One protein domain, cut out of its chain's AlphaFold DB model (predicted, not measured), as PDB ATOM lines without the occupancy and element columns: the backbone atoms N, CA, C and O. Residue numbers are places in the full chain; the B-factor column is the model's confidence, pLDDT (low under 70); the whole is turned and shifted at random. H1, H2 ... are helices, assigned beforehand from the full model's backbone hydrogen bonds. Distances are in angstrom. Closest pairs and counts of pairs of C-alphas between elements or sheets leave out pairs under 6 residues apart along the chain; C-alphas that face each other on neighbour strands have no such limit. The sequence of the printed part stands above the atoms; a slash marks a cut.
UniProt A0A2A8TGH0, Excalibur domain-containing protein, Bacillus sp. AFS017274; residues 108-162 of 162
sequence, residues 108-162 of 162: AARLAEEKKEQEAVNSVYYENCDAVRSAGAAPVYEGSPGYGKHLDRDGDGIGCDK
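Overview. This is residues 108 to 162 of the 162 residues of the protein "Excalibur domain-containing protein" of Bacillus sp. AFS017274 (UniProt A0A2A8TGH0). A straight helix, H1, makes a long arm, and its residues 108 to 117 stick out free from a small body of loops that holds the short helix H2. The printed part has 55 residues, with H1 then H2 and no named strand; the class is all helix, though the two helices hold just 22 residues. The whole is loose, with a radius of gyration of the C-alphas of 12.9 A, and elongated, spanning 42 by 22 by 14 A.

Along the chain. Find C-alpha 108 at (-17.137, -6.444, 58.686); from there H1, residues 108 to 123, runs 22.0 A. Next look at H2, residues 129 to 134, 8.5 A long, which ends at C-alpha 134 at (-48.851, -19.832, 43.531).

Arrangement. H1 and H2 are apart, joined by a tight link of 5 residues. In both helices every O i to N i+4 pair is within hydrogen-bond range. Past H2, find residues 140 to 141 paired antiparallel with residues 158 to 159.

Size, cuts and confidence. The C-alphas farthest apart, those of Ala 108 and Lys 162, the chain's last residue, are 42.6 A apart. Residues 135 to 162 hold no named element. The printed part has no cut, and no printed residue is under 70 in pLDDT.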
ATOM      1  N   ALA A 108     -17.253  -5.814  59.997       95.19
ATOM      2  CA  ALA A 108     -17.137  -6.444  58.686       95.19
ATOM      3  C   ALA A 108     -18.009  -7.706  58.566       95.19
ATOM      4  O   ALA A 108     -18.602  -7.932  57.513       95.19
ATOM      5  N   ALA A 109     -18.115  -8.510  59.628       95.56
ATOM      6  CA  ALA A 109     -18.995  -9.675  59.662       95.56
ATOM      7  C   ALA A 109     -20.472  -9.265  59.590       95.56
ATOM      8  O   ALA A 109     -21.209  -9.826  58.786       95.56
ATOM      9  N   ARG A 110     -20.881  -8.238  60.347       96.62
ATOM     10  CA  ARG A 110     -22.241  -7.685  60.292       96.62
ATOM     11  C   ARG A 110     -22.589  -7.132  58.913       96.62
ATOM     12  O   ARG A 110     -23.657  -7.428  58.397       96.62
ATOM     13  N   LEU A 111     -21.683  -6.373  58.297       95.00
ATOM     14  CA  LEU A 111     -21.880  -5.844  56.944       95.00
ATOM     15  C   LEU A 111     -21.936  -6.963  55.896       95.00
ATOM     16  O   LEU A 111     -22.685  -6.864  54.928       95.00
ATOM     17  N   ALA A 112     -21.160  -8.034  56.072       93.94
ATOM     18  CA  ALA A 112     -21.222  -9.199  55.197       93.94
ATOM     19  C   ALA A 112     -22.547  -9.966  55.346       93.94
ATOM     20  O   ALA A 112     -23.082 -10.443  54.346       93.94
ATOM     21  N   GLU A 113     -23.079 -10.069  56.564       90.94
ATOM     22  CA  GLU A 113     -24.383 -10.678  56.840       90.94
ATOM     23  C   GLU A 113     -25.527  -9.848  56.247       90.94
ATOM     24  O   GLU A 113     -26.326 -10.386  55.485       90.94
ATOM     25  N   GLU A 114     -25.530  -8.531  56.473       92.19
ATOM     26  CA  GLU A 114     -26.512  -7.610  55.887       92.19
ATOM     27  C   GLU A 114     -26.466  -7.645  54.356       92.19
ATOM     28  O   GLU A 114     -27.501  -7.738  53.698       92.19
ATOM     29  N   LYS A 115     -25.266  -7.648  53.763       92.31
ATOM     30  CA  LYS A 115     -25.117  -7.766  52.311       92.31
ATOM     31  C   LYS A 115     -25.662  -9.098  51.794       92.31
ATOM     32  O   LYS A 115     -26.296  -9.120  50.744       92.31
ATOM     33  N   LYS A 116     -25.424 -10.200  52.509       92.00
ATOM     34  CA  LYS A 116     -25.931 -11.522  52.131       92.00
ATOM     35  C   LYS A 116     -27.457 -11.581  52.215       92.00
ATOM     36  O   LYS A 116     -28.082 -12.189  51.351       92.00
ATOM     37  N   GLU A 117     -28.051 -10.942  53.218       86.25
ATOM     38  CA  GLU A 117     -29.504 -10.825  53.347       86.25
ATOM     39  C   GLU A 117     -30.092  -9.951  52.233       86.25
ATOM     40  O   GLU A 117     -31.024 -10.376  51.558       86.25
ATOM     41  N   GLN A 118     -29.491  -8.795  51.940       84.56
ATOM     42  CA  GLN A 118     -29.896  -7.939  50.820       84.56
ATOM     43  C   GLN A 118     -29.763  -8.646  49.465       84.56
ATOM     44  O   GLN A 118     -30.621  -8.497  48.599       84.56
ATOM     45  N   GLU A 119     -28.710  -9.437  49.261       84.94
ATOM     46  CA  GLU A 119     -28.526 -10.230  48.046       84.94
ATOM     47  C   GLU A 119     -29.580 -11.339  47.936       84.94
ATOM     48  O   GLU A 119     -30.149 -11.529  46.863       84.94
ATOM     49  N   ALA A 120     -29.919 -12.001  49.046       83.88
ATOM     50  CA  ALA A 120     -31.014 -12.965  49.086       83.88
ATOM     51  C   ALA A 120     -32.363 -12.299  48.763       83.88
ATOM     52  O   ALA A 120     -33.106 -12.810  47.928       83.88
ATOM     53  N   VAL A 121     -32.640 -11.126  49.338       84.31
ATOM     54  CA  VAL A 121     -33.846 -10.320  49.079       84.31
ATOM     55  C   VAL A 121     -33.938  -9.907  47.606       84.31
ATOM     56  O   VAL A 121     -34.986 -10.080  46.987       84.31
ATOM     57  N   ASN A 122     -32.838  -9.432  47.016       82.94
ATOM     58  CA  ASN A 122     -32.776  -9.026  45.609       82.94
ATOM     59  C   ASN A 122     -32.804 -10.211  44.631       82.94
ATOM     60  O   ASN A 122     -33.137 -10.029  43.463       82.94
ATOM     61  N   SER A 123     -32.436 -11.414  45.080       85.06
ATOM     62  CA  SER A 123     -32.484 -12.630  44.259       85.06
ATOM     63  C   SER A 123     -33.894 -13.204  44.098       85.06
ATOM     64  O   SER A 123     -34.125 -14.004  43.191       85.06
ATOM     65  N   VAL A 124     -34.844 -12.801  44.952       89.62
ATOM     66  CA  VAL A 124     -36.252 -13.178  44.799       89.62
ATOM     67  C   VAL A 124     -36.793 -12.484  43.551       89.62
ATOM     68  O   VAL A 124     -36.853 -11.259  43.489       89.62
ATOM     69  N   TYR A 125     -37.189 -13.272  42.554       90.00
ATOM     70  CA  TYR A 125     -37.739 -12.784  41.293       90.00
ATOM     71  C   TYR A 125     -38.968 -13.606  40.907       90.00
ATOM     72  O   TYR A 125     -38.913 -14.836  40.877       90.00
ATOM     73  N   TYR A 126     -40.059 -12.922  40.571       90.00
ATOM     74  CA  TYR A 126     -41.268 -13.544  40.044       90.00
ATOM     75  C   TYR A 126     -41.497 -13.086  38.613       90.00
ATOM     76  O   TYR A 126     -41.478 -11.892  38.327       90.00
ATOM     77  N   GLU A 127     -41.743 -14.030  37.711       91.12
ATOM     78  CA  GLU A 127     -41.979 -13.727  36.299       91.12
ATOM     79  C   GLU A 127     -43.337 -13.040  36.075       91.12
ATOM     80  O   GLU A 127     -43.445 -12.123  35.265       91.12
ATOM     81  N   ASN A 128     -44.376 -13.459  36.805       91.88
ATOM     82  CA  ASN A 128     -45.743 -12.958  36.657       91.88
ATOM     83  C   ASN A 128     -46.560 -13.114  37.953       91.88
ATOM     84  O   ASN A 128     -46.140 -13.784  38.898       91.88
ATOM     85  N   CYS A 129     -47.756 -12.521  37.983       93.25
ATOM     86  CA  CYS A 129     -48.637 -12.577  39.151       93.25
ATOM     87  C   CYS A 129     -49.172 -13.972  39.487       93.25
ATOM     88  O   CYS A 129     -49.476 -14.234  40.650       93.25
ATOM     89  N   ASP A 130     -49.247 -14.886  38.521       93.06
ATOM     90  CA  ASP A 130     -49.657 -16.265  38.791       93.06
ATOM     91  C   ASP A 130     -48.577 -17.006  39.588       93.06
ATOM     92  O   ASP A 130     -48.892 -17.704  40.553       93.06
ATOM     93  N   ALA A 131     -47.299 -16.773  39.269       91.69
ATOM     94  CA  ALA A 131     -46.168 -17.280  40.038       91.69
ATOM     95  C   ALA A 131     -46.195 -16.742  41.479       91.69
ATOM     96  O   ALA A 131     -46.085 -17.523  42.423       91.69
ATOM     97  N   VAL A 132     -46.442 -15.440  41.659       92.50
ATOM     98  CA  VAL A 132     -46.564 -14.806  42.987       92.50
ATOM     99  C   VAL A 132     -47.703 -15.425  43.809       92.50
ATOM    100  O   VAL A 132     -47.517 -15.769  44.979       92.50
ATOM    101  N   ARG A 133     -48.885 -15.604  43.206       91.31
ATOM    102  CA  ARG A 133     -50.054 -16.210  43.868       91.31
ATOM    103  C   ARG A 133     -49.832 -17.677  44.196       91.31
ATOM    104  O   ARG A 133     -50.205 -18.113  45.280       91.31
ATOM    105  N   SER A 134     -49.195 -18.426  43.298       92.81
ATOM    106  CA  SER A 134     -48.851 -19.832  43.531       92.81
ATOM    107  C   SER A 134     -47.867 -20.007  44.692       92.81
ATOM    108  O   SER A 134     -47.974 -20.972  45.445       92.81
ATOM    109  N   ALA A 135     -46.965 -19.038  44.886       90.25
ATOM    110  CA  ALA A 135     -46.043 -18.979  46.016       90.25
ATOM    111  C   ALA A 135     -46.702 -18.472  47.315       90.25
ATOM    112  O   ALA A 135     -46.059 -18.470  48.361       90.25
ATOM    113  N   GLY A 136     -47.966 -18.027  47.264       90.19
ATOM    114  CA  GLY A 136     -48.672 -17.447  48.409       90.19
ATOM    115  C   GLY A 136     -48.101 -16.102  48.872       90.19
ATOM    116  O   GLY A 136     -48.336 -15.710  50.010       90.19
ATOM    117  N   ALA A 137     -47.345 -15.409  48.014       88.88
ATOM    118  CA  ALA A 137     -46.649 -14.162  48.339       88.88
ATOM    119  C   ALA A 137     -47.426 -12.894  47.926       88.88
ATOM    120  O   ALA A 137     -46.917 -11.791  48.096       88.88
ATOM    121  N   ALA A 138     -48.631 -13.033  47.359       90.69
ATOM    122  CA  ALA A 138     -49.470 -11.901  46.959       90.69
ATOM    123  C   ALA A 138     -50.281 -11.349  48.153       90.69
ATOM    124  O   ALA A 138     -50.823 -12.153  48.918       90.69
ATOM    125  N   PRO A 139     -50.456 -10.017  48.278       91.50
ATOM    126  CA  PRO A 139     -49.902  -8.947  47.432       91.50
ATOM    127  C   PRO A 139     -48.422  -8.639  47.730       91.50
ATOM    128  O   PRO A 139     -47.975  -8.762  48.870       91.50
ATOM    129  N   VAL A 140     -47.667  -8.199  46.716       91.69
ATOM    130  CA  VAL A 140     -46.240  -7.842  46.847       91.69
ATOM    131  C   VAL A 140     -46.088  -6.326  46.860       91.69
ATOM    132  O   VAL A 140     -46.344  -5.668  45.859       91.69
ATOM    133  N   TYR A 141     -45.637  -5.767  47.978       92.56
ATOM    134  CA  TYR A 141     -45.509  -4.317  48.145       92.56
ATOM    135  C   TYR A 141     -44.206  -3.763  47.564       92.56
ATOM    136  O   TYR A 141     -43.164  -4.423  47.614       92.56
ATOM    137  N   GLU A 142     -44.234  -2.516  47.095       89.00
ATOM    138  CA  GLU A 142     -43.037  -1.781  46.688       89.00
ATOM    139  C   GLU A 142     -41.989  -1.760  47.818       89.00
ATOM    140  O   GLU A 142     -42.286  -1.478  48.980       89.00
ATOM    141  N   GLY A 143     -40.747  -2.119  47.481       86.75
ATOM    142  CA  GLY A 143     -39.647  -2.267  48.443       86.75
ATOM    143  C   GLY A 143     -39.552  -3.642  49.117       86.75
ATOM    144  O   GLY A 143     -38.568  -3.899  49.809       86.75
ATOM    145  N   SER A 144     -40.513  -4.543  48.896       89.25
ATOM    146  CA  SER A 144     -40.427  -5.929  49.373       89.25
ATOM    147  C   SER A 144     -39.595  -6.816  48.430       89.25
ATOM    148  O   SER A 144     -39.580  -6.577  47.218       89.25
ATOM    149  N   PRO A 145     -38.937  -7.872  48.951       89.44
ATOM    150  CA  PRO A 145     -38.286  -8.892  48.129       89.44
ATOM    151  C   PRO A 145     -39.235  -9.443  47.059       89.44
ATOM    152  O   PRO A 145     -40.344  -9.875  47.373       89.44
ATOM    153  N   GLY A 146     -38.802  -9.455  45.798       88.31
ATOM    154  CA  GLY A 146     -39.607  -9.956  44.681       88.31
ATOM    155  C   GLY A 146     -40.566  -8.953  44.041       88.31
ATOM    156  O   GLY A 146     -41.207  -9.307  43.052       88.31
ATOM    157  N   TYR A 147     -40.652  -7.710  44.530       91.12
ATOM    158  CA  TYR A 147     -41.385  -6.661  43.823       91.12
ATOM    159  C   TYR A 147     -40.693  -6.314  42.503       91.12
ATOM    160  O   TYR A 147     -39.497  -6.023  42.454       91.12
ATOM    161  N   GLY A 148     -41.466  -6.291  41.425       89.12
ATOM    162  CA  GLY A 148     -41.021  -5.803  40.131       89.12
ATOM    163  C   GLY A 148     -42.100  -4.930  39.518       89.12
ATOM    164  O   GLY A 148     -43.282  -5.236  39.629       89.12
ATOM    165  N   LYS A 149     -41.695  -3.863  38.820       88.88
ATOM    166  CA  LYS A 149     -42.626  -2.949  38.128       88.88
ATOM    167  C   LYS A 149     -43.516  -3.645  37.093       88.88
ATOM    168  O   LYS A 149     -44.499  -3.074  36.655       88.88
ATOM    169  N   HIS A 150     -43.157  -4.852  36.656       89.38
ATOM    170  CA  HIS A 150     -43.967  -5.670  35.749       89.38
ATOM    171  C   HIS A 150     -45.114  -6.412  36.454       89.38
ATOM    172  O   HIS A 150     -46.011  -6.904  35.775       89.38
ATOM    173  N   LEU A 151     -45.079  -6.506  37.786       91.44
ATOM    174  CA  LEU A 151     -46.114  -7.126  38.620       91.44
ATOM    175  C   LEU A 151     -47.182  -6.118  39.071       91.44
ATOM    176  O   LEU A 151     -48.295  -6.516  39.410       91.44
ATOM    177  N   ASP A 152     -46.843  -4.830  39.063       92.12
ATOM    178  CA  ASP A 152     -47.728  -3.705  39.363       92.12
ATOM    179  C   ASP A 152     -48.161  -3.037  38.048       92.12
ATOM    180  O   ASP A 152     -47.417  -2.275  37.427       92.12
ATOM    181  N   ARG A 153     -49.351  -3.404  37.560       89.31
ATOM    182  CA  ARG A 153     -49.844  -2.957  36.247       89.31
ATOM    183  C   ARG A 153     -50.419  -1.541  36.294       89.31
ATOM    184  O   ARG A 153     -50.412  -0.857  35.270       89.31
ATOM    185  N   ASP A 154     -50.968  -1.136  37.430       90.19
ATOM    186  CA  ASP A 154     -51.611   0.154  37.673       90.19
ATOM    187  C   ASP A 154     -50.682   1.189  38.322       90.19
ATOM    188  O   ASP A 154     -50.946   2.386  38.200       90.19
ATOM    189  N   GLY A 155     -49.550   0.765  38.880       90.56
ATOM    190  CA  GLY A 155     -48.494   1.638  39.383       90.56
ATOM    191  C   GLY A 155     -48.796   2.225  40.759       90.56
ATOM    192  O   GLY A 155     -48.354   3.340  41.042       90.56
ATOM    193  N   ASP A 156     -49.597   1.543  41.577       92.12
ATOM    194  CA  ASP A 156     -50.011   2.022  42.898       92.12
ATOM    195  C   ASP A 156     -49.071   1.580  44.038       92.12
ATOM    196  O   ASP A 156     -49.264   1.980  45.190       92.12
ATOM    197  N   GLY A 157     -48.025   0.813  43.712       91.81
ATOM    198  CA  GLY A 157     -47.048   0.288  44.660       91.81
ATOM    199  C   GLY A 157     -47.452  -1.048  45.290       91.81
ATOM    200  O   GLY A 157     -46.784  -1.502  46.226       91.81
ATOM    201  N   ILE A 158     -48.519  -1.693  44.804       93.19
ATOM    202  CA  ILE A 158     -48.996  -2.996  45.274       93.19
ATOM    203  C   ILE A 158     -49.117  -3.966  44.088       93.19
ATOM    204  O   ILE A 158     -50.112  -4.038  43.379       93.19
ATOM    205  N   GLY A 159     -48.098  -4.805  43.907       91.56
ATOM    206  CA  GLY A 159     -48.075  -5.820  42.861       91.56
ATOM    207  C   GLY A 159     -49.054  -6.970  43.117       91.56
ATOM    208  O   GLY A 159     -49.104  -7.543  44.213       91.56
ATOM    209  N   CYS A 160     -49.755  -7.381  42.056       91.50
ATOM    210  CA  CYS A 160     -50.626  -8.561  42.017       91.50
ATOM    211  C   CYS A 160     -51.788  -8.561  43.027       91.50
ATOM    212  O   CYS A 160     -52.225  -9.632  43.467       91.50
ATOM    213  N   ASP A 161     -52.295  -7.379  43.373       87.06
ATOM    214  CA  ASP A 161     -53.404  -7.154  44.304       87.06
ATOM    215  C   ASP A 161     -54.782  -7.583  43.753       87.06
ATOM    216  O   ASP A 161     -55.664  -7.962  44.527       87.06
ATOM    217  N   LYS A 162     -54.948  -7.565  42.423       76.19
ATOM    218  CA  LYS A 162     -56.197  -7.841  41.690       76.19
ATOM    219  C   LYS A 162     -56.095  -9.032  40.742       76.19
ATOM    220  O   LYS A 162     -55.119  -9.120  39.958       76.19
TER     221      LYS A 162